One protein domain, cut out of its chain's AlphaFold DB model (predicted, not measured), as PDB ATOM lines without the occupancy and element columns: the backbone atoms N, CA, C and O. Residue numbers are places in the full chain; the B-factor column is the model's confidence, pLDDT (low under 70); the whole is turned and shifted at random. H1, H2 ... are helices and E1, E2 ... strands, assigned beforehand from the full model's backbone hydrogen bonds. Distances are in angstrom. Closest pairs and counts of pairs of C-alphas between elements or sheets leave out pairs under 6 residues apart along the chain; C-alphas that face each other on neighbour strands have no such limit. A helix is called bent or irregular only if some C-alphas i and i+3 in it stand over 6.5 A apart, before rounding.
ATOM      1  N   ARG A 107     -36.819  24.736 -13.621       78.50
ATOM      2  CA  ARG A 107     -38.038  24.097 -13.045       78.50
ATOM      3  C   ARG A 107     -39.314  24.752 -13.598       78.50
ATOM      4  O   ARG A 107     -40.007  25.481 -12.891       78.50
ATOM      5  N   SER A 108     -39.541  24.595 -14.900       84.69
ATOM      6  CA  SER A 108     -40.643  25.291 -15.561       84.69
ATOM      7  C   SER A 108     -41.992  24.883 -14.954       84.69
ATOM      8  O   SER A 108     -42.157  23.719 -14.577       84.69
ATOM      9  N   PRO A 109     -42.960  25.811 -14.852       90.19
ATOM     10  CA  PRO A 109     -44.291  25.487 -14.362       90.19
ATOM     11  C   PRO A 109     -44.922  24.380 -15.212       90.19
ATOM     12  O   PRO A 109     -44.688  24.293 -16.425       90.19
ATOM     13  N   SER A 110     -45.706  23.516 -14.572       90.19
ATOM     14  CA  SER A 110     -46.426  22.442 -15.253       90.19
ATOM     15  C   SER A 110     -47.826  22.920 -15.604       90.19
ATOM     16  O   SER A 110     -48.629  23.178 -14.717       90.19
ATOM     17  N   PHE A 111     -48.098  23.042 -16.895       91.94
ATOM     18  CA  PHE A 111     -49.404  23.337 -17.470       91.94
ATOM     19  C   PHE A 111     -49.401  22.849 -18.922       91.94
ATOM     20  O   PHE A 111     -48.329  22.615 -19.501       91.94
ATOM     21  N   THR A 112     -50.589  22.702 -19.494       92.62
ATOM     22  CA  THR A 112     -50.789  22.257 -20.875       92.62
ATOM     23  C   THR A 112     -51.285  23.429 -21.704       92.62
ATOM     24  O   THR A 112     -52.223  24.108 -21.306       92.62
ATOM     25  N   TYR A 113     -50.657  23.664 -22.854       94.94
ATOM     26  CA  TYR A 113     -51.133  24.665 -23.802       94.94
ATOM     27  C   TYR A 113     -52.330  24.141 -24.596       94.94
ATOM     28  O   TYR A 113     -52.331  22.985 -25.034       94.94
ATOM     29  N   ARG A 114     -53.297  25.015 -24.878       94.19
ATOM     30  CA  ARG A 114     -54.289  24.784 -25.934       94.19
ATOM     31  C   ARG A 114     -53.664  25.225 -27.258       94.19
ATOM     32  O   ARG A 114     -53.381  26.404 -27.445       94.19
ATOM     33  N   ARG A 115     -53.403  24.292 -28.173       95.62
ATOM     34  CA  ARG A 115     -52.756  24.605 -29.454       95.62
ATOM     35  C   ARG A 115     -53.771  24.951 -30.537       95.62
ATOM     36  O   ARG A 115     -54.689  24.180 -30.797       95.62
ATOM     37  N   GLN A 116     -53.527  26.050 -31.240       95.38
ATOM     38  CA  GLN A 116     -54.212  26.437 -32.467       95.38
ATOM     39  C   GLN A 116     -53.186  26.538 -33.602       95.38
ATOM     40  O   GLN A 116     -52.179  27.229 -33.475       95.38
ATOM     41  N   LEU A 117     -53.443  25.880 -34.731       96.94
ATOM     42  CA  LEU A 117     -52.652  26.082 -35.944       96.94
ATOM     43  C   LEU A 117     -53.244  27.243 -36.739       96.94
ATOM     44  O   LEU A 117     -54.451  27.281 -36.983       96.94
ATOM     45  N   TYR A 118     -52.396  28.191 -37.117       96.62
ATOM     46  CA  TYR A 118     -52.760  29.331 -37.942       96.62
ATOM     47  C   TYR A 118     -52.043  29.232 -39.285       96.62
ATOM     48  O   TYR A 118     -50.823  29.066 -39.319       96.62
ATOM     49  N   THR A 119     -52.796  29.326 -40.378       97.38
ATOM     50  CA  THR A 119     -52.240  29.359 -41.732       97.38
ATOM     51  C   THR A 119     -52.124  30.808 -42.180       97.38
ATOM     52  O   THR A 119     -53.137  31.499 -42.278       97.38
ATOM     53  N   VAL A 120     -50.898  31.258 -42.432       95.62
ATOM     54  CA  VAL A 120     -50.599  32.597 -42.959       95.62
ATOM     55  C   VAL A 120     -50.863  32.673 -44.466       95.62
ATOM     56  O   VAL A 120     -51.046  31.647 -45.132       95.62
ATOM     57  N   ARG A 121     -50.887  33.886 -45.025       94.12
ATOM     58  CA  ARG A 121     -51.294  34.142 -46.423       94.12
ATOM     59  C   ARG A 121     -50.481  33.387 -47.473       94.12
ATOM     60  O   ARG A 121     -51.026  33.032 -48.513       94.12
ATOM     61  N   ASP A 122     -49.204  33.131 -47.207       92.56
ATOM     62  CA  ASP A 122     -48.316  32.383 -48.108       92.56
ATOM     63  C   ASP A 122     -48.456  30.849 -47.994       92.56
ATOM     64  O   ASP A 122     -47.684  30.105 -48.600       92.56
ATOM     65  N   GLY A 123     -49.435  30.366 -47.221       93.56
ATOM     66  CA  GLY A 123     -49.687  28.944 -46.978       93.56
ATOM     67  C   GLY A 123     -48.853  28.341 -45.844       93.56
ATOM     68  O   GLY A 123     -49.049  27.173 -45.500       93.56
ATOM     69  N   GLY A 124     -47.951  29.118 -45.239       94.81
ATOM     70  CA  GLY A 124     -47.176  28.710 -44.075       94.81
ATOM     71  C   GLY A 124     -48.052  28.461 -42.850       94.81
ATOM     72  O   GLY A 124     -49.158  28.978 -42.726       94.81
ATOM     73  N   THR A 125     -47.554  27.661 -41.914       96.25
ATOM     74  CA  THR A 125     -48.262  27.322 -40.678       96.25
ATOM     75  C   THR A 125     -47.467  27.785 -39.468       96.25
ATOM     76  O   THR A 125     -46.265  27.539 -39.358       96.25
ATOM     77  N   ILE A 126     -48.175  28.422 -38.540       97.56
ATOM     78  CA  ILE A 126     -47.683  28.896 -37.250       97.56
ATOM     79  C   ILE A 126     -48.467  28.183 -36.149       97.56
ATOM     80  O   ILE A 126     -49.695  28.096 -36.199       97.56
ATOM     81  N   ALA A 127     -47.764  27.673 -35.139       97.94
ATOM     82  CA  ALA A 127     -48.398  27.133 -33.944       97.94
ATOM     83  C   ALA A 127     -48.611  28.256 -32.922       97.94
ATOM     84  O   ALA A 127     -47.645  28.844 -32.433       97.94
ATOM     85  N   LEU A 128     -49.869  28.519 -32.582       98.31
ATOM     86  CA  LEU A 128     -50.270  29.398 -31.490       98.31
ATOM     87  C   LEU A 128     -50.573  28.546 -30.258       98.31
ATOM     88  O   LEU A 128     -51.506  27.742 -30.272       98.31
ATOM     89  N   ASP A 129     -49.786  28.713 -29.204       98.06
ATOM     90  CA  ASP A 129     -49.939  27.958 -27.961       98.06
ATOM     91  C   ASP A 129     -50.525  28.848 -26.869       98.06
ATOM     92  O   ASP A 129     -49.890  29.804 -26.420       98.06
ATOM     93  N   TRP A 130     -51.747  28.534 -26.452       97.50
ATOM     94  CA  TRP A 130     -52.550  29.362 -25.560       97.50
ATOM     95  C   TRP A 130     -52.516  28.859 -24.120       97.50
ATOM     96  O   TRP A 130     -52.604  27.652 -23.877       97.50
ATOM     97  N   LEU A 131     -52.444  29.798 -23.181       96.31
ATOM     98  CA  LEU A 131     -52.782  29.593 -21.778       96.31
ATOM     99  C   LEU A 131     -53.712  30.728 -21.350       96.31
ATOM    100  O   LEU A 131     -53.304  31.894 -21.334       96.31
ATOM    101  N   LEU A 132     -54.959  30.390 -21.039       94.88
ATOM    102  CA  LEU A 132     -55.948  31.357 -20.576       94.88
ATOM    103  C   LEU A 132     -55.833  31.553 -19.065       94.88
ATOM    104  O   LEU A 132     -55.394  30.657 -18.344       94.88
ATOM    105  N   ALA A 133     -56.266  32.711 -18.573       92.50
ATOM    106  CA  ALA A 133     -56.366  32.933 -17.131       92.50
ATOM    107  C   ALA A 133     -57.297  31.898 -16.470       92.50
ATOM    108  O   ALA A 133     -56.944  31.296 -15.456       92.50
ATOM    109  N   SER A 134     -58.433  31.620 -17.115       88.50
ATOM    110  CA  SER A 134     -59.418  30.639 -16.656       88.50
ATOM    111  C   SER A 134     -58.887  29.204 -16.637       88.50
ATOM    112  O   SER A 134     -59.330  28.420 -15.805       88.50
ATOM    113  N   ASP A 135     -57.889  28.851 -17.461       87.88
ATOM    114  CA  ASP A 135     -57.268  27.515 -17.433       87.88
ATOM    115  C   ASP A 135     -56.574  27.220 -16.097       87.88
ATOM    116  O   ASP A 135     -56.484  26.064 -15.680       87.88
ATOM    117  N   LEU A 136     -56.061  28.257 -15.425       85.56
ATOM    118  CA  LEU A 136     -55.393  28.114 -14.130       85.56
ATOM    119  C   LEU A 136     -56.381  28.101 -12.959       85.56
ATOM    120  O   LEU A 136     -56.081  27.506 -11.927       85.56
ATOM    121  N   GLU A 137     -57.551  28.720 -13.122       74.56
ATOM    122  CA  GLU A 137     -58.627  28.728 -12.125       74.56
ATOM    123  C   GLU A 137     -59.489  27.457 -12.205       74.56
ATOM    124  O   GLU A 137     -59.880  26.898 -11.181       74.56
ATOM    125  N   ALA A 138     -59.730  26.947 -13.417       62.84
ATOM    126  CA  ALA A 138     -60.555  25.769 -13.687       62.84
ATOM    127  C   ALA A 138     -59.844  24.428 -13.430       62.84
ATOM    128  O   ALA A 138     -60.433  23.370 -13.651       62.84
ATOM    129  N   ALA A 139     -58.607  24.432 -12.920       54.91
ATOM    130  CA  ALA A 139     -57.887  23.208 -12.560       54.91
ATOM    131  C   ALA A 139     -58.634  22.330 -11.520       54.91
ATOM    132  O   ALA A 139     -58.309  21.150 -11.396       54.91
ATOM    133  N   ASP A 140     -59.657  22.873 -10.839       50.09
ATOM    134  CA  ASP A 140     -60.560  22.155  -9.921       50.09
ATOM    135  C   ASP A 140     -61.918  21.727 -10.530       50.09
ATOM    136  O   ASP A 140     -62.649  20.951  -9.910       50.09
ATOM    137  N   VAL A 141     -62.291  22.170 -11.739       46.06
ATOM    138  CA  VAL A 141     -63.596  21.849 -12.354       46.06
ATOM    139  C   VAL A 141     -63.398  21.535 -13.837       46.06
ATOM    140  O   VAL A 141     -63.218  22.425 -14.657       46.06
ATOM    141  N   GLY A 142     -63.419  20.243 -14.181       41.53
ATOM    142  CA  GLY A 142     -63.048  19.687 -15.491       41.53
ATOM    143  C   GLY A 142     -63.953  20.038 -16.683       41.53
ATOM    144  O   GLY A 142     -64.458  19.133 -17.343       41.53
ATOM    145  N   SER A 143     -64.120  21.322 -16.994       41.47
ATOM    146  CA  SER A 143     -64.808  21.821 -18.188       41.47
ATOM    147  C   SER A 143     -63.819  22.571 -19.086       41.47
ATOM    148  O   SER A 143     -63.506  23.733 -18.856       41.47
ATOM    149  N   TYR A 144     -63.305  21.893 -20.115       45.50
ATOM    150  CA  TYR A 144     -62.354  22.433 -21.102       45.50
ATOM    151  C   TYR A 144     -63.056  23.012 -22.341       45.50
ATOM    152  O   TYR A 144     -62.609  22.793 -23.466       45.50
ATOM    153  N   ASP A 145     -64.168  23.724 -22.159       46.47
ATOM    154  CA  ASP A 145     -64.904  24.320 -23.279       46.47
ATOM    155  C   ASP A 145     -65.357  25.746 -22.961       46.47
ATOM    156  O   ASP A 145     -66.536  26.043 -22.817       46.47
ATOM    157  N   GLU A 146     -64.384  26.644 -22.818       58.06
ATOM    158  CA  GLU A 146     -64.639  28.081 -22.880       58.06
ATOM    159  C   GLU A 146     -63.688  28.700 -23.901       58.06
ATOM    160  O   GLU A 146     -62.462  28.723 -23.737       58.06
ATOM    161  N   SER A 147     -64.283  29.130 -25.013       69.31
ATOM    162  CA  SER A 147     -63.671  30.034 -25.979       69.31
ATOM    163  C   SER A 147     -63.781  31.462 -25.442       69.31
ATOM    164  O   SER A 147     -64.804  31.822 -24.867       69.31
ATOM    165  N   ILE A 148     -62.726  32.270 -25.602       79.69
ATOM    166  CA  ILE A 148     -62.750  33.693 -25.227       79.69
ATOM    167  C   ILE A 148     -63.918  34.363 -25.971       79.69
ATOM    168  O   ILE A 148     -63.986  34.292 -27.204       79.69
ATOM    169  N   SER A 149     -64.837  34.988 -25.229       82.50
ATOM    170  CA  SER A 149     -65.939  35.758 -25.817       82.50
ATOM    171  C   SER A 149     -65.396  36.971 -26.574       82.50
ATOM    172  O   SER A 149     -64.371  37.535 -26.204       82.50
ATOM    173  N   LYS A 150     -66.092  37.421 -27.622       80.81
ATOM    174  CA  LYS A 150     -65.704  38.649 -28.342       80.81
ATOM    175  C   LYS A 150     -65.796  39.906 -27.476       80.81
ATOM    176  O   LYS A 150     -65.049  40.845 -27.719       80.81
ATOM    177  N   ASP A 151     -66.681  39.876 -26.484       84.19
ATOM    178  CA  ASP A 151     -66.909  40.970 -25.538       84.19
ATOM    179  C   ASP A 151     -65.991  40.870 -24.303       84.19
ATOM    180  O   ASP A 151     -66.145  41.621 -23.342       84.19
ATOM    181  N   ASP A 152     -65.060  39.907 -24.287       88.94
ATOM    182  CA  ASP A 152     -64.096  39.747 -23.202       88.94
ATOM    183  C   ASP A 152     -63.019  40.840 -23.285       88.94
ATOM    184  O   ASP A 152     -62.243  40.908 -24.241       88.94
ATOM    185  N   SER A 153     -62.957  41.684 -22.256       94.69
ATOM    186  CA  SER A 153     -61.968  42.757 -22.124       94.69
ATOM    187  C   SER A 153     -60.675  42.314 -21.423       94.69
ATOM    188  O   SER A 153     -59.847  43.154 -21.055       94.69
ATOM    189  N   THR A 154     -60.506  41.016 -21.158       95.56
ATOM    190  CA  THR A 154     -59.306  40.469 -20.518       95.56
ATOM    191  C   THR A 154     -58.079  40.729 -21.398       95.56
ATOM    192  O   THR A 154     -58.086  40.350 -22.571       95.56
ATOM    193  N   PRO A 155     -56.997  41.338 -20.871       97.69
ATOM    194  CA  PRO A 155     -55.795  41.611 -21.653       97.69
ATOM    195  C   PRO A 155     -55.220  40.354 -22.311       97.69
ATOM    196  O   PRO A 155     -55.059  39.319 -21.656       97.69
ATOM    197  N   LEU A 156     -54.857  40.470 -23.590       98.00
ATOM    198  CA  LEU A 156     -54.248  39.396 -24.370       98.00
ATOM    199  C   LEU A 156     -52.769  39.701 -24.616       98.00
ATOM    200  O   LEU A 156     -52.431  40.685 -25.266       98.00
ATOM    201  N   LEU A 157     -51.878  38.844 -24.122       98.75
ATOM    202  CA  LEU A 157     -50.437  38.949 -24.329       98.75
ATOM    203  C   LEU A 157     -49.959  37.977 -25.411       98.75
ATOM    204  O   LEU A 157     -50.055  36.762 -25.245       98.75
ATOM    205  N   VAL A 158     -49.349  38.508 -26.466       98.69
ATOM    206  CA  VAL A 158     -48.654  37.736 -27.501       98.69
ATOM    207  C   VAL A 158     -47.169  37.640 -27.165       98.69
ATOM    208  O   VAL A 158     -46.468  38.652 -27.097       98.69
ATOM    209  N   VAL A 159     -46.666  36.425 -26.972       98.75
ATOM    210  CA  VAL A 159     -45.248  36.149 -26.713       98.75
ATOM    211  C   VAL A 159     -44.561  35.729 -28.010       98.75
ATOM    212  O   VAL A 159     -44.980  34.751 -28.630       98.75
ATOM    213  N   ILE A 160     -43.483  36.429 -28.380       98.38
ATOM    214  CA  ILE A 160     -42.607  36.111 -29.517       98.38
ATOM    215  C   ILE A 160     -41.278  35.535 -28.981       98.38
ATOM    216  O   ILE A 160     -40.451  36.287 -28.441       98.38
ATOM    217  N   PRO A 161     -41.050  34.209 -29.091       97.12
ATOM    218  CA  PRO A 161     -39.852  33.557 -28.564       97.12
ATOM    219  C   PRO A 161     -38.545  34.017 -29.224       97.12
ATOM    220  O   PRO A 161     -38.524  34.596 -30.312       97.12
ATOM    221  N   GLY A 162     -37.426  33.713 -28.565       94.62
ATOM    222  CA  GLY A 162     -36.084  33.902 -29.119       94.62
ATOM    223  C   GLY A 162     -35.711  32.908 -30.226       94.62
ATOM    224  O   GLY A 162     -36.489  32.041 -30.620       94.62
ATOM    225  N   LEU A 163     -34.474  33.027 -30.715       92.50
ATOM    226  CA  LEU A 163     -33.937  32.195 -31.795       92.50
ATOM    227  C   LEU A 163     -33.975  30.711 -31.422       92.50
ATOM    228  O   LEU A 163     -33.523  30.338 -30.338       92.50
ATOM    229  N   THR A 164     -34.461  29.858 -32.330       91.06
ATOM    230  CA  THR A 164     -34.529  28.391 -32.144       91.06
ATOM    231  C   THR A 164     -35.261  27.958 -30.866       91.06
ATOM    232  O   THR A 164     -35.013  26.882 -30.329       91.06
ATOM    233  N   SER A 165     -36.150  28.813 -30.362       92.88
ATOM    234  CA  SER A 165     -36.914  28.608 -29.138       92.88
ATOM    235  C   SER A 165     -38.410  28.556 -29.441       92.88
ATOM    236  O   SER A 165     -38.859  29.031 -30.480       92.88
ATOM    237  N   ASP A 166     -39.184  27.985 -28.528       95.25
ATOM    238  CA  ASP A 166     -40.625  27.814 -28.668       95.25
ATOM    239  C   ASP A 166     -41.325  27.870 -27.301       95.25
ATOM    240  O   ASP A 166     -40.701  28.107 -26.260       95.25
ATOM    241  N   SER A 167     -42.636  27.650 -27.309       96.38
ATOM    242  CA  SER A 167     -43.506  27.630 -26.130       96.38
ATOM    243  C   SER A 167     -43.075  26.659 -25.021       96.38
ATOM    244  O   SER A 167     -43.455  26.858 -23.859       96.38
ATOM    245  N   SER A 168     -42.271  25.635 -25.328       93.75
ATOM    246  CA  SER A 168     -41.785  24.656 -24.349       93.75
ATOM    247  C   SER A 168     -40.596  25.162 -23.526       93.75
ATOM    248  O   SER A 168     -40.321  24.631 -22.442       93.75
ATOM    249  N   ALA A 169     -39.908  26.210 -23.995       92.38
ATOM    250  CA  ALA A 169     -38.727  26.747 -23.334       92.38
ATOM    251  C   ALA A 169     -39.055  27.281 -21.930       92.38
ATOM    252  O   ALA A 169     -40.049  27.975 -21.715       92.38
ATOM    253  N   ALA A 170     -38.191  26.991 -20.951       91.94
ATOM    254  CA  ALA A 170     -38.477  27.272 -19.544       91.94
ATOM    255  C   ALA A 170     -38.757  28.757 -19.259       91.94
ATOM    256  O   ALA A 170     -39.671  29.063 -18.496       91.94
ATOM    257  N   TYR A 171     -38.010  29.672 -19.884       91.50
ATOM    258  CA  TYR A 171     -38.227  31.112 -19.722       91.50
ATOM    259  C   TYR A 171     -39.581  31.562 -20.298       91.50
ATOM    260  O   TYR A 171     -40.251  32.385 -19.679       91.50
ATOM    261  N   VAL A 172     -40.016  30.980 -21.427       95.19
ATOM    262  CA  VAL A 172     -41.337  31.242 -22.023       95.19
ATOM    263  C   VAL A 172     -42.424  30.727 -21.092       95.19
ATOM    264  O   VAL A 172     -43.328  31.478 -20.745       95.19
ATOM    265  N   LYS A 173     -42.300  29.489 -20.598       95.12
ATOM    266  CA  LYS A 173     -43.279  28.908 -19.668       95.12
ATOM    267  C   LYS A 173     -43.426  29.716 -18.380       95.12
ATOM    268  O   LYS A 173     -44.542  29.880 -17.901       95.12
ATOM    269  N   HIS A 174     -42.327  30.231 -17.821       94.50
ATOM    270  CA  HIS A 174     -42.377  31.111 -16.646       94.50
ATOM    271  C   HIS A 174     -43.078  32.435 -16.937       94.50
ATOM    272  O   HIS A 174     -43.908  32.866 -16.139       94.50
ATOM    273  N   LEU A 175     -42.773  33.063 -18.076       95.69
ATOM    274  CA  LEU A 175     -43.426  34.299 -18.501       95.69
ATOM    275  C   LEU A 175     -44.932  34.089 -18.694       95.69
ATOM    276  O   LEU A 175     -45.734  34.811 -18.106       95.69
ATOM    277  N   VAL A 176     -45.301  33.064 -19.461       97.50
ATOM    278  CA  VAL A 176     -46.692  32.707 -19.755       97.50
ATOM    279  C   VAL A 176     -47.460  32.410 -18.470       97.50
ATOM    280  O   VAL A 176     -48.481  33.043 -18.212       97.50
ATOM    281  N   PHE A 177     -46.939  31.524 -17.619       96.44
ATOM    282  CA  PHE A 177     -47.582  31.173 -16.354       96.44
ATOM    283  C   PHE A 177     -47.734  32.381 -15.426       96.44
ATOM    284  O   PHE A 177     -48.787  32.559 -14.817       96.44
ATOM    285  N   SER A 178     -46.708  33.235 -15.320       96.12
ATOM    286  CA  SER A 178     -46.757  34.417 -14.454       96.12
ATOM    287  C   SER A 178     -47.804  35.434 -14.905       96.12
ATOM    288  O   SER A 178     -48.420  36.072 -14.052       96.12
ATOM    289  N   MET A 179     -47.996  35.592 -16.215       97.31
ATOM    290  CA  MET A 179     -48.991  36.507 -16.772       97.31
ATOM    291  C   MET A 179     -50.401  35.918 -16.673       97.31
ATOM    292  O   MET A 179     -51.297  36.598 -16.176       97.31
ATOM    293  N   ALA A 180     -50.576  34.637 -17.006       96.38
ATOM    294  CA  ALA A 180     -51.850  33.942 -16.832       96.38
ATOM    295  C   ALA A 180     -52.320  33.931 -15.370       96.38
ATOM    296  O   ALA A 180     -53.465  34.265 -15.087       96.38
ATOM    297  N   SER A 181     -51.408  33.697 -14.418       95.56
ATOM    298  CA  SER A 181     -51.708  33.746 -12.973       95.56
ATOM    299  C   SER A 181     -52.110  35.141 -12.472       95.56
ATOM    300  O   SER A 181     -52.551  35.285 -11.335       95.56
ATOM    301  N   LYS A 182     -51.911  36.189 -13.281       95.94
ATOM    302  CA  LYS A 182     -52.346  37.564 -12.997       95.94
ATOM    303  C   LYS A 182     -53.644  37.926 -13.722       95.94
ATOM    304  O   LYS A 182     -53.981  39.107 -13.773       95.94
ATOM    305  N   GLY A 183     -54.339  36.945 -14.291       95.69
ATOM    306  CA  GLY A 183     -55.607  37.155 -14.979       95.69
ATOM    307  C   GLY A 183     -55.464  37.602 -16.434       95.69
ATOM    308  O   GLY A 183     -56.369  38.245 -16.941       95.69
ATOM    309  N   TRP A 184     -54.330  37.346 -17.096       97.25
ATOM    310  CA  TRP A 184     -54.135  37.707 -18.508       97.25
ATOM    311  C   TRP A 184     -54.282  36.475 -19.396       97.25
ATOM    312  O   TRP A 184     -53.770  35.408 -19.065       97.25
ATOM    313  N   ASN A 185     -54.896  36.623 -20.565       97.12
ATOM    314  CA  ASN A 185     -54.838  35.584 -21.585       97.12
ATOM    315  C   ASN A 185     -53.487  35.674 -22.295       97.12
ATOM    316  O   ASN A 185     -53.023  36.766 -22.624       97.12
ATOM    317  N   VAL A 186     -52.828  34.541 -22.521       98.38
ATOM    318  CA  VAL A 186     -51.495  34.520 -23.129       98.38
ATOM    319  C   VAL A 186     -51.474  33.571 -24.315       98.38
ATOM    320  O   VAL A 186     -51.943  32.437 -24.230       98.38
ATOM    321  N   VAL A 187     -50.879  34.021 -25.414       98.38
ATOM    322  CA  VAL A 187     -50.621  33.209 -26.600       98.38
ATOM    323  C   VAL A 187     -49.153  33.308 -26.984       98.38
ATOM    324  O   VAL A 187     -48.608  34.395 -27.159       98.38
ATOM    325  N   VAL A 188     -48.491  32.165 -27.125       98.69
ATOM    326  CA  VAL A 188     -47.149  32.093 -27.703       98.69
ATOM    327  C   VAL A 188     -47.292  31.903 -29.206       98.69
ATOM    328  O   VAL A 188     -47.832  30.890 -29.650       98.69
ATOM    329  N   SER A 189     -46.800  32.864 -29.987       98.25
ATOM    330  CA  SER A 189     -46.686  32.726 -31.438       98.25
ATOM    331  C   SER A 189     -45.333  32.098 -31.751       98.25
ATOM    332  O   SER A 189     -44.298  32.762 -31.697       98.25
ATOM    333  N   ASN A 190     -45.317  30.782 -31.977       98.12
ATOM    334  CA  ASN A 190     -44.080  30.089 -32.321       98.12
ATOM    335  C   ASN A 190     -43.623  30.498 -33.722       98.12
ATOM    336  O   ASN A 190     -44.438  30.659 -34.625       98.12
ATOM    337  N   HIS A 191     -42.313  30.586 -33.936       96.75
ATOM    338  CA  HIS A 191     -41.797  30.792 -35.287       96.75
ATOM    339  C   HIS A 191     -42.102  29.589 -36.189       96.75
ATOM    340  O   HIS A 191     -42.242  28.457 -35.712       96.75
ATOM    341  N   ARG A 192     -42.167  29.816 -37.506       95.00
ATOM    342  CA  ARG A 192     -42.378  28.746 -38.498       95.00
ATOM    343  C   ARG A 192     -41.384  27.602 -38.293       95.00
ATOM    344  O   ARG A 192     -40.194  27.836 -38.092       95.00
ATOM    345  N   GLY A 193     -41.872  26.363 -38.337       93.06
ATOM    346  CA  GLY A 193     -41.043  25.172 -38.122       93.06
ATOM    347  C   GLY A 193     -40.606  24.925 -36.669       93.06
ATOM    348  O   GLY A 193     -39.818  24.013 -36.417       93.06
ATOM    349  N   LEU A 194     -41.066  25.720 -35.701       94.94
ATOM    350  CA  LEU A 194     -40.829  25.497 -34.271       94.94
ATOM    351  C   LEU A 194     -42.129  25.137 -33.547       94.94
ATOM    352  O   LEU A 194     -43.204  25.106 -34.139       94.94
ATOM    353  N   GLY A 195     -42.030  24.779 -32.265       92.06
ATOM    354  CA  GLY A 195     -43.179  24.294 -31.504       92.06
ATOM    355  C   GLY A 195     -43.638  22.898 -31.935       92.06
ATOM    356  O   GLY A 195     -44.752  22.506 -31.622       92.06
ATOM    357  N   GLY A 196     -42.815  22.121 -32.644       92.38
ATOM    358  CA  GLY A 196     -43.152  20.754 -33.061       92.38
ATOM    359  C   GLY A 196     -44.041  20.656 -34.304       92.38
ATOM    360  O   GLY A 196     -44.677  19.624 -34.505       92.38
ATOM    361  N   ILE A 197     -44.095  21.706 -35.128       93.81
ATOM    362  CA  ILE A 197     -44.731  21.672 -36.453       93.81
ATOM    363  C   ILE A 197     -43.688  21.766 -37.572       93.81
ATOM    364  O   ILE A 197     -42.602  22.315 -37.382       93.81
ATOM    365  N   SER A 198     -44.021  21.224 -38.743       92.19
ATOM    366  CA  SER A 198     -43.190  21.308 -39.949       92.19
ATOM    367  C   SER A 198     -43.346  22.649 -40.655       92.19
ATOM    368  O   SER A 198     -44.376  23.312 -40.540       92.19
ATOM    369  N   ILE A 199     -42.338  23.025 -41.438       92.00
ATOM    370  CA  ILE A 199     -42.444  24.152 -42.368       92.00
ATOM    371  C   ILE A 199     -43.312  23.736 -43.557       92.00
ATOM    372  O   ILE A 199     -43.065  22.705 -44.182       92.00
ATOM    373  N   THR A 200     -44.328  24.539 -43.859       92.88
ATOM    374  CA  THR A 200     -45.344  24.265 -44.890       92.88
ATOM    375  C   THR A 200     -45.312  25.250 -46.064       92.88
ATOM    376  O   THR A 200     -46.074  25.091 -47.011       92.88
ATOM    377  N   SER A 201     -44.400  26.222 -46.033       91.31
ATOM    378  CA  SER A 201     -44.195  27.261 -47.052       91.31
ATOM    379  C   SER A 201     -42.718  27.419 -47.402       91.31
ATOM    380  O   SER A 201     -41.849  26.980 -46.653       91.31
ATOM    381  N   ASP A 202     -42.423  28.165 -48.465       88.06
ATOM    382  CA  ASP A 202     -41.041  28.473 -48.868       88.06
ATOM    383  C   ASP A 202     -40.418  29.621 -48.050       88.06
ATOM    384  O   ASP A 202     -39.238  29.937 -48.199       88.06
ATOM    385  N   CYS A 203     -41.199  30.228 -47.150       87.19
ATOM    386  CA  CYS A 203     -40.765  31.295 -46.256       87.19
ATOM    387  C   CYS A 203     -40.396  30.763 -44.861       87.19
ATOM    388  O   CYS A 203     -41.102  29.939 -44.270       87.19
ATOM    389  N   PHE A 204     -39.291  31.285 -44.326       86.69
ATOM    390  CA  PHE A 204     -38.745  30.982 -43.004       86.69
ATOM    391  C   PHE A 204     -38.745  32.243 -42.145       86.69
ATOM    392  O   PHE A 204     -38.610  33.351 -42.664       86.69
ATOM    393  N   TYR A 205     -38.792  32.071 -40.825       89.56
ATOM    394  CA  TYR A 205     -38.545  33.190 -39.924       89.56
ATOM    395  C   TYR A 205     -37.059  33.578 -39.934       89.56
ATOM    396  O   TYR A 205     -36.163  32.748 -40.107       89.56
ATOM    397  N   ASN A 206     -36.800  34.858 -39.712       89.06
ATOM    398  CA  ASN A 206     -35.478  35.401 -39.432       89.06
ATOM    399  C   ASN A 206     -35.639  36.635 -38.532       89.06
ATOM    400  O   ASN A 206     -36.760  37.041 -38.233       89.06
ATOM    401  N   ALA A 207     -34.531  37.236 -38.097       87.38
ATOM    402  CA  ALA A 207     -34.564  38.378 -37.182       87.38
ATOM    403  C   ALA A 207     -35.358  39.585 -37.712       87.38
ATOM    404  O   ALA A 207     -35.944  40.320 -36.928       87.38
ATOM    405  N   GLY A 208     -35.396  39.771 -39.031       87.19
ATOM    406  CA  GLY A 208     -36.120  40.851 -39.687       87.19
ATOM    407  C   GLY A 208     -37.530  40.481 -40.159       87.19
ATOM    408  O   GLY A 208     -38.182  41.320 -40.779       87.19
ATOM    409  N   TRP A 209     -38.012  39.259 -39.917       90.00
ATOM    410  CA  TRP A 209     -39.297  38.800 -40.452       90.00
ATOM    411  C   TRP A 209     -40.475  39.269 -39.587       90.00
ATOM    412  O   TRP A 209     -40.750  38.692 -38.536       90.00
ATOM    413  N   THR A 210     -41.173  40.314 -40.033       95.69
ATOM    414  CA  THR A 210     -42.295  40.946 -39.313       95.69
ATOM    415  C   THR A 210     -43.675  40.544 -39.836       95.69
ATOM    416  O   THR A 210     -44.659  40.732 -39.121       95.69
ATOM    417  N   GLU A 211     -43.769  39.934 -41.024       95.38
ATOM    418  CA  GLU A 211     -45.055  39.569 -41.644       95.38
ATOM    419  C   GLU A 211     -45.878  38.600 -40.790       95.38
ATOM    420  O   GLU A 211     -47.071  38.816 -40.584       95.38
ATOM    421  N   ASP A 212     -45.239  37.578 -40.216       95.81
ATOM    422  CA  ASP A 212     -45.921  36.608 -39.350       95.81
ATOM    423  C   ASP A 212     -46.546  37.300 -38.137       95.81
ATOM    424  O   ASP A 212     -47.704  37.062 -37.793       95.81
ATOM    425  N   MET A 213     -45.791  38.202 -37.506       95.69
ATOM    426  CA  MET A 213     -46.280  38.974 -36.371       95.69
ATOM    427  C   MET A 213     -47.446  39.874 -36.783       95.69
ATOM    428  O   MET A 213     -48.455  39.899 -36.081       95.69
ATOM    429  N   ARG A 214     -47.337  40.567 -37.921       97.38
ATOM    430  CA  ARG A 214     -48.394  41.432 -38.462       97.38
ATOM    431  C   ARG A 214     -49.681  40.655 -38.722       97.38
ATOM    432  O   ARG A 214     -50.757  41.114 -38.339       97.38
ATOM    433  N   GLU A 215     -49.590  39.476 -39.331       97.44
ATOM    434  CA  GLU A 215     -50.753  38.621 -39.570       97.44
ATOM    435  C   GLU A 215     -51.400  38.152 -38.264       97.44
ATOM    436  O   GLU A 215     -52.613  38.292 -38.104       97.44
ATOM    437  N   ILE A 216     -50.605  37.650 -37.313       97.81
ATOM    438  CA  ILE A 216     -51.120  37.158 -36.031       97.81
ATOM    439  C   ILE A 216     -51.740  38.287 -35.208       97.81
ATOM    440  O   ILE A 216     -52.846  38.128 -34.698       97.81
ATOM    441  N   VAL A 217     -51.073  39.433 -35.098       98.00
ATOM    442  CA  VAL A 217     -51.583  40.590 -34.354       98.00
ATOM    443  C   VAL A 217     -52.918  41.067 -34.932       98.00
ATOM    444  O   VAL A 217     -53.881  41.227 -34.183       98.00
ATOM    445  N   ASN A 218     -53.016  41.207 -36.256       97.31
ATOM    446  CA  ASN A 218     -54.257  41.620 -36.911       97.31
ATOM    447  C   ASN A 218     -55.373  40.581 -36.752       97.31
ATOM    448  O   ASN A 218     -56.512  40.943 -36.459       97.31
ATOM    449  N   PHE A 219     -55.051  39.293 -36.896       96.69
ATOM    450  CA  PHE A 219     -55.999  38.207 -36.652       96.69
ATOM    451  C   PHE A 219     -56.557  38.256 -35.225       96.69
ATOM    452  O   PHE A 219     -57.770  38.166 -35.030       96.69
ATOM    453  N   LEU A 220     -55.685  38.420 -34.229       96.56
ATOM    454  CA  LEU A 220     -56.071  38.449 -32.822       96.56
ATOM    455  C   LEU A 220     -56.900  39.681 -32.479       96.56
ATOM    456  O   LEU A 220     -57.930  39.539 -31.826       96.56
ATOM    457  N   HIS A 221     -56.498  40.855 -32.964       96.19
ATOM    458  CA  HIS A 221     -57.237  42.094 -32.749       96.19
ATOM    459  C   HIS A 221     -58.639  42.047 -33.378       96.19
ATOM    460  O   HIS A 221     -59.613  42.443 -32.752       96.19
ATOM    461  N   GLN A 222     -58.778  41.482 -34.584       95.56
ATOM    462  CA  GLN A 222     -60.089  41.302 -35.219       95.56
ATOM    463  C   GLN A 222     -60.953  40.254 -34.507       95.56
ATOM    464  O   GLN A 222     -62.181  40.366 -34.478       95.56
ATOM    465  N   LYS A 223     -60.326  39.203 -33.967       94.38
ATOM    466  CA  LYS A 223     -61.036  38.121 -33.280       94.38
ATOM    467  C   LYS A 223     -61.515  38.536 -31.886       94.38
ATOM    468  O   LYS A 223     -62.611  38.126 -31.507       94.38
ATOM    469  N   TYR A 224     -60.728  39.342 -31.172       94.88
ATOM    470  CA  TYR A 224     -60.988  39.808 -29.806       94.88
ATOM    471  C   TYR A 224     -60.853  41.342 -29.731       94.88
ATOM    472  O   TYR A 224     -59.859  41.844 -29.207       94.88
ATOM    473  N   PRO A 225     -61.817  42.094 -30.294       94.69
ATOM    474  CA  PRO A 225     -61.703  43.547 -30.444       94.69
ATOM    475  C   PRO A 225     -61.703  44.311 -29.113       94.69
ATOM    476  O   PRO A 225     -61.047  45.344 -29.013       94.69
ATOM    477  N   GLU A 226     -62.387  43.793 -28.089       95.56
ATOM    478  CA  GLU A 226     -62.477  44.436 -26.769       95.56
ATOM    479  C   GLU A 226     -61.272  44.134 -25.864       95.56
ATOM    480  O   GLU A 226     -61.054  44.823 -24.865       95.56
ATOM    481  N   ALA A 227     -60.462  43.127 -26.205       96.06
ATOM    482  CA  ALA A 227     -59.292  42.733 -25.431       96.06
ATOM    483  C   ALA A 227     -58.093  43.644 -25.756       96.06
ATOM    484  O   ALA A 227     -57.608  43.644 -26.894       96.06
ATOM    485  N   PRO A 228     -57.525  44.374 -24.776       96.94
ATOM    486  CA  PRO A 228     -56.299  45.127 -25.001       96.94
ATOM    487  C   PRO A 228     -55.148  44.181 -25.364       96.94
ATOM    488  O   PRO A 228     -54.782  43.298 -24.579       96.94
ATOM    489  N   LEU A 229     -54.574  44.367 -26.554       98.06
ATOM    490  CA  LEU A 229     -53.534  43.493 -27.086       98.06
ATOM    491  C   LEU A 229     -52.142  43.993 -26.695       98.06
ATOM    492  O   LEU A 229     -51.764  45.119 -27.008       98.06
ATOM    493  N   PHE A 230     -51.349  43.138 -26.061       98.44
ATOM    494  CA  PHE A 230     -49.966  43.412 -25.685       98.44
ATOM    495  C   PHE A 230     -49.015  42.439 -26.367       98.44
ATOM    496  O   PHE A 230     -49.380  41.301 -26.658       98.44
ATOM    497  N   THR A 231     -47.768  42.852 -26.578       98.44
ATOM    498  CA  THR A 231     -46.733  41.974 -27.141       98.44
ATOM    499  C   THR A 231     -45.486  41.942 -26.266       98.44
ATOM    500  O   THR A 231     -45.113  42.921 -25.619       98.44
ATOM    501  N   VAL A 232     -44.813  40.798 -26.218       98.62
ATOM    502  CA  VAL A 232     -43.510  40.671 -25.566       98.62
ATOM    503  C   VAL A 232     -42.590  39.811 -26.407       98.62
ATOM    504  O   VAL A 232     -42.933  38.693 -26.783       98.62
ATOM    505  N   GLY A 233     -41.406  40.336 -26.695       98.00
ATOM    506  CA  GLY A 233     -40.372  39.621 -27.427       98.00
ATOM    507  C   GLY A 233     -39.139  39.401 -26.563       98.00
ATOM    508  O   GLY A 233     -38.756  40.268 -25.774       98.00
ATOM    509  N   THR A 234     -38.487  38.253 -26.736       96.06
ATOM    510  CA  THR A 234     -37.204  37.940 -26.082       96.06
ATOM    511  C   THR A 234     -36.106  37.707 -27.111       96.06
ATOM    512  O   THR A 234     -36.315  36.952 -28.061       96.06
ATOM    513  N   SER A 235     -34.918  38.285 -26.907       93.69
ATOM    514  CA  SER A 235     -33.772  38.121 -27.812       93.69
ATOM    515  C   SER A 235     -34.154  38.441 -29.267       93.69
ATOM    516  O   SER A 235     -34.627  39.541 -29.532       93.69
ATOM    517  N   ILE A 236     -34.011  37.510 -30.214       93.56
ATOM    518  CA  ILE A 236     -34.400  37.740 -31.615       93.56
ATOM    519  C   ILE A 236     -35.891  38.083 -31.771       93.56
ATOM    520  O   ILE A 236     -36.236  38.925 -32.590       93.56
ATOM    521  N   GLY A 237     -36.767  37.515 -30.935       96.62
ATOM    522  CA  GLY A 237     -38.185  37.872 -30.914       96.62
ATOM    523  C   GLY A 237     -38.412  39.306 -30.442       96.62
ATOM    524  O   GLY A 237     -39.338  39.969 -30.889       96.62
ATOM    525  N   ALA A 238     -37.527  39.823 -29.588       97.00
ATOM    526  CA  ALA A 238     -37.538  41.216 -29.160       97.00
ATOM    527  C   ALA A 238     -37.127  42.169 -30.293       97.00
ATOM    528  O   ALA A 238     -37.683  43.262 -30.392       97.00
ATOM    529  N   ASN A 239     -36.195  41.751 -31.159       95.81
ATOM    530  CA  ASN A 239     -35.836  42.492 -32.372       95.81
ATOM    531  C   ASN A 239     -37.018  42.539 -33.357       95.81
ATOM    532  O   ASN A 239     -37.390  43.629 -33.781       95.81
ATOM    533  N   ILE A 240     -37.675  41.397 -33.607       96.25
ATOM    534  CA  ILE A 240     -38.878  41.312 -34.456       96.25
ATOM    535  C   ILE A 240     -39.984  42.242 -33.938       96.25
ATOM    536  O   ILE A 240     -40.530  43.020 -34.713       96.25
ATOM    537  N   VAL A 241     -40.276  42.213 -32.629       97.31
ATOM    538  CA  VAL A 241     -41.294  43.085 -32.013       97.31
ATOM    539  C   VAL A 241     -40.960  44.563 -32.205       97.31
ATOM    540  O   VAL A 241     -41.827  45.332 -32.607       97.31
ATOM    541  N   VAL A 242     -39.717  44.979 -31.940       95.81
ATOM    542  CA  VAL A 242     -39.322  46.394 -32.076       95.81
ATOM    543  C   VAL A 242     -39.381  46.844 -33.534       95.81
ATOM    544  O   VAL A 242     -39.890  47.925 -33.813       95.81
ATOM    545  N   LYS A 243     -38.909  46.007 -34.462       95.38
ATOM    546  CA  LYS A 243     -38.967  46.280 -35.899       95.38
ATOM    547  C   LYS A 243     -40.410  46.400 -36.391       95.38
ATOM    548  O   LYS A 243     -40.725  47.366 -37.069       95.38
ATOM    549  N   TYR A 244     -41.286  45.474 -35.995       97.31
ATOM    550  CA  TYR A 244     -42.718  45.528 -36.300       97.31
ATOM    551  C   TYR A 244     -43.342  46.844 -35.821       97.31
ATOM    552  O   TYR A 244     -43.986  47.532 -36.601       97.31
ATOM    553  N   LEU A 245     -43.100  47.243 -34.568       96.25
ATOM    554  CA  LEU A 245     -43.637  48.503 -34.038       96.25
ATOM    555  C   LEU A 245     -43.103  49.728 -34.793       96.25
ATOM    556  O   LEU A 245     -43.846  50.681 -34.998       96.25
ATOM    557  N   GLY A 246     -41.836  49.696 -35.214       95.06
ATOM    558  CA  GLY A 246     -41.250  50.745 -36.045       95.06
ATOM    559  C   GLY A 246     -41.860  50.819 -37.448       95.06
ATOM    560  O   GLY A 246     -42.003  51.916 -37.977       95.06
ATOM    561  N   GLU A 247     -42.240  49.681 -38.034       95.62
ATOM    562  CA  GLU A 247     -42.905  49.612 -39.346       95.62
ATOM    563  C   GLU A 247     -44.373  50.049 -39.295       95.62
ATOM    564  O   GLU A 247     -44.826  50.764 -40.184       95.62
ATOM    565  N   GLU A 248     -45.121  49.636 -38.268       95.75
ATOM    566  CA  GLU A 248     -46.540  49.994 -38.136       95.75
ATOM    567  C   GLU A 248     -46.746  51.425 -37.622       95.75
ATOM    568  O   GLU A 248     -47.773  52.048 -37.907       95.75
ATOM    569  N   GLY A 249     -45.811  51.945 -36.821       94.12
ATOM    570  CA  GLY A 249     -45.941  53.252 -36.183       94.12
ATOM    571  C   GLY A 249     -47.254  53.388 -35.403       94.12
ATOM    572  O   GLY A 249     -47.645  52.502 -34.645       94.12
ATOM    573  N   GLU A 250     -47.966  54.495 -35.616       91.62
ATOM    574  CA  GLU A 250     -49.246  54.785 -34.950       91.62
ATOM    575  C   GLU A 250     -50.404  53.876 -35.391       91.62
ATOM    576  O   GLU A 250     -51.441  53.848 -34.733       91.62
ATOM    577  N   SER A 251     -50.245  53.120 -36.484       95.50
ATOM    578  CA  SER A 251     -51.290  52.215 -36.983       95.50
ATOM    579  C   SER A 251     -51.334  50.868 -36.258       95.50
ATOM    580  O   SER A 251     -52.247  50.073 -36.492       95.50
ATOM    581  N   THR A 252     -50.375  50.598 -35.363       96.62
ATOM    582  CA  THR A 252     -50.335  49.329 -34.636       96.62
ATOM    583  C   THR A 252     -51.561  49.165 -33.722       96.62
ATOM    584  O   THR A 252     -51.873  50.064 -32.941       96.62
ATOM    585  N   PRO A 253     -52.245  48.004 -33.736       96.12
ATOM    586  CA  PRO A 253     -53.348  47.731 -32.811       96.12
ATOM    587  C   PRO A 253     -52.861  47.316 -31.409       96.12
ATOM    588  O   PRO A 253     -53.661  46.995 -30.530       96.12
ATOM    589  N   VAL A 254     -51.543  47.260 -31.191       97.25
ATOM    590  CA  VAL A 254     -50.934  46.843 -29.927       97.25
ATOM    591  C   VAL A 254     -50.995  47.987 -28.911       97.25
ATOM    592  O   VAL A 254     -50.391  49.038 -29.099       97.25
ATOM    593  N   ALA A 255     -51.664  47.754 -27.783       95.50
ATOM    594  CA  ALA A 255     -51.799  48.706 -26.680       95.50
ATOM    595  C   ALA A 255     -50.485  48.936 -25.908       95.50
ATOM    596  O   ALA A 255     -50.298  49.971 -25.267       95.50
ATOM    597  N   GLY A 256     -49.568  47.969 -25.940       95.00
ATOM    598  CA  GLY A 256     -48.238  48.109 -25.359       95.00
ATOM    599  C   GLY A 256     -47.335  46.913 -25.639       95.00
ATOM    600  O   GLY A 256     -47.801  45.801 -25.884       95.00
ATOM    601  N   ALA A 257     -46.025  47.136 -25.574       96.75
ATOM    602  CA  ALA A 257     -45.041  46.107 -25.872       96.75
ATOM    603  C   ALA A 257     -43.859  46.109 -24.899       96.75
ATOM    604  O   ALA A 257     -43.493  47.147 -24.344       96.75
ATOM    605  N   ALA A 258     -43.233  44.945 -24.727       96.50
ATOM    606  CA  ALA A 258     -41.987  44.785 -23.984       96.50
ATOM    607  C   ALA A 258     -40.928  44.060 -24.830       96.50
ATOM    608  O   ALA A 258     -41.165  42.989 -25.385       96.50
ATOM    609  N   SER A 259     -39.727  44.636 -24.892       96.50
ATOM    610  CA  SER A 259     -38.578  44.088 -25.615       96.50
ATOM    611  C   SER A 259     -37.499  43.673 -24.615       96.50
ATOM    612  O   SER A 259     -36.947  44.514 -23.905       96.50
ATOM    613  N   ILE A 260     -37.226  42.369 -24.506       95.25
ATOM    614  CA  ILE A 260     -36.324  41.808 -23.493       95.25
ATOM    615  C   ILE A 260     -35.029  41.332 -24.160       95.25
ATOM    616  O   ILE A 260     -35.036  40.376 -24.938       95.25
ATOM    617  N   CYS A 261     -33.906  41.965 -23.808       92.50
ATOM    618  CA  CYS A 261     -32.562  41.625 -24.298       92.50
ATOM    619  C   CYS A 261     -32.452  41.620 -25.837       92.50
ATOM    620  O   CYS A 261     -31.911  40.679 -26.419       92.50
ATOM    621  N   SER A 262     -33.003  42.645 -26.493       93.38
ATOM    622  CA  SER A 262     -33.025  42.741 -27.955       93.38
ATOM    623  C   SER A 262     -31.636  43.007 -28.551       93.38
ATOM    624  O   SER A 262     -30.945  43.919 -28.099       93.38
ATOM    625  N   PRO A 263     -31.214  42.258 -29.585       90.88
ATOM    626  CA  PRO A 263     -30.100  42.653 -30.433       90.88
ATOM    627  C   PRO A 263     -30.602  43.671 -31.468       90.88
ATOM    628  O   PRO A 263     -31.033  43.297 -32.555       90.88
ATOM    629  N   TRP A 264     -30.598  44.962 -31.131       82.88
ATOM    630  CA  TRP A 264     -31.092  46.036 -32.016       82.88
ATOM    631  C   TRP A 264     -30.230  46.247 -33.270       82.88
ATOM    632  O   TRP A 264     -30.766  46.613 -34.309       82.88
ATOM    633  N   ASP A 265     -28.930  45.941 -33.203       88.00
ATOM    634  CA  ASP A 265     -28.030  45.901 -34.362       88.00
ATOM    635  C   ASP A 265     -27.421  44.497 -34.494       88.00
ATOM    636  O   ASP A 265     -26.557  44.076 -33.711       88.00
TER     637      ASP A 265
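Overview. This is residues 107 to 265 of the 480 residues of the protein "Embryogenesis-associated protein EMB8" of Dichanthelium oligosanthes (UniProt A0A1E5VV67). A strongly twisted sheet of six strands makes the middle layer, with H3 and H4 over one face and H2 over the other; the sheet curls round H3. H1 lies off to one side and only grazes the sheet, and a long loop, residues 141 to 155, leads back from it. The printed part has 159 residues with four named helices and six named strands, in the order E1 E2 H1 E3 H2 E4 H3 E5 H4 E6; the class is mixed. The sheet order is E1 E2 E4 E3 E5 E6, also mixed in direction. The whole is compact, with a radius of gyration of the C-alphas of 14.9 A and spans of 46 by 33 by 31 A.

Along the chain. The strands are E1, residues 114 to 119, beginning at C-alpha 114 (-54.289, 24.784, -25.934); E2, 125 to 131, 19.6 A long; E4, 185 to 189; E3, 156 to 160; E5, 229 to 234, 17.3 A; and E6, 256 to 260, ending at C-alpha 260 (-36.324, 41.808, -23.493). The helices are H1, 133 to 140; H2, 170 to 180, 15.2 A; H3, 211 to 223, 18.1 A; and H4, 236 to 251, 22.9 A. H1 and H4 are irregular: C-alphas 137 and 140 are 7.2 A apart, C-alphas 247 and 250 9.3 A. H4 has a kink of 39 degrees near residue 245.

Arrangement. E1 and E2 form an antiparallel hairpin, with N 116 and O 128 at 2.8 A. E2 and E4 are antiparallel, N 188 and O 129 at 2.8 A. E4 and E3 are parallel, N 157 and O 185 at 2.8 A, as are E3 and E5, N 158 and O 230 at 2.8 A, and E5 and E6, N 258 and O 231 at 2.9 A. E3, H2, E4 and E5, H4, E6 are strand-helix-strand units, two parallel neighbours joined through a helix; E4, H3, E5 is a split one, with E3 between its strands. The three crossovers are right-handed. H2 is on the sheet at a height of 8.5 A, along E4 at 5 degrees on the local plane; their closest C-alphas are Val 176 and Val 186, 6.1 A. H4, on the opposite face, lies over E5 and E6 at a height of 9.3 A. H3, on the same face as H4, touches it with residues 213 to 214 alone, at a steep tilt of 60 degrees; the closest C-alphas are Arg 214 and Tyr 244, 7.3 A. H1 is close to but not clearly touching H2, about perpendicular at 88 degrees, C-alphas Ala 133 and Ala 180 being 4.6 A apart. In H2 and H3 every O i to N i+4 pair is within hydrogen-bond range; in H4 10 of 12 are, in H1 1 of 4, with 2 of 5 O i to N i+3 pairs.

Size, cuts and confidence. The C-alphas farthest apart, Val 141 and Asp 265, are 48.2 A apart. The printed part has no cut. The links H1 to E3 and E4 to H3 are long. Mean pLDDT of the printed part is 91.4; residues 138 to 147 are under 70.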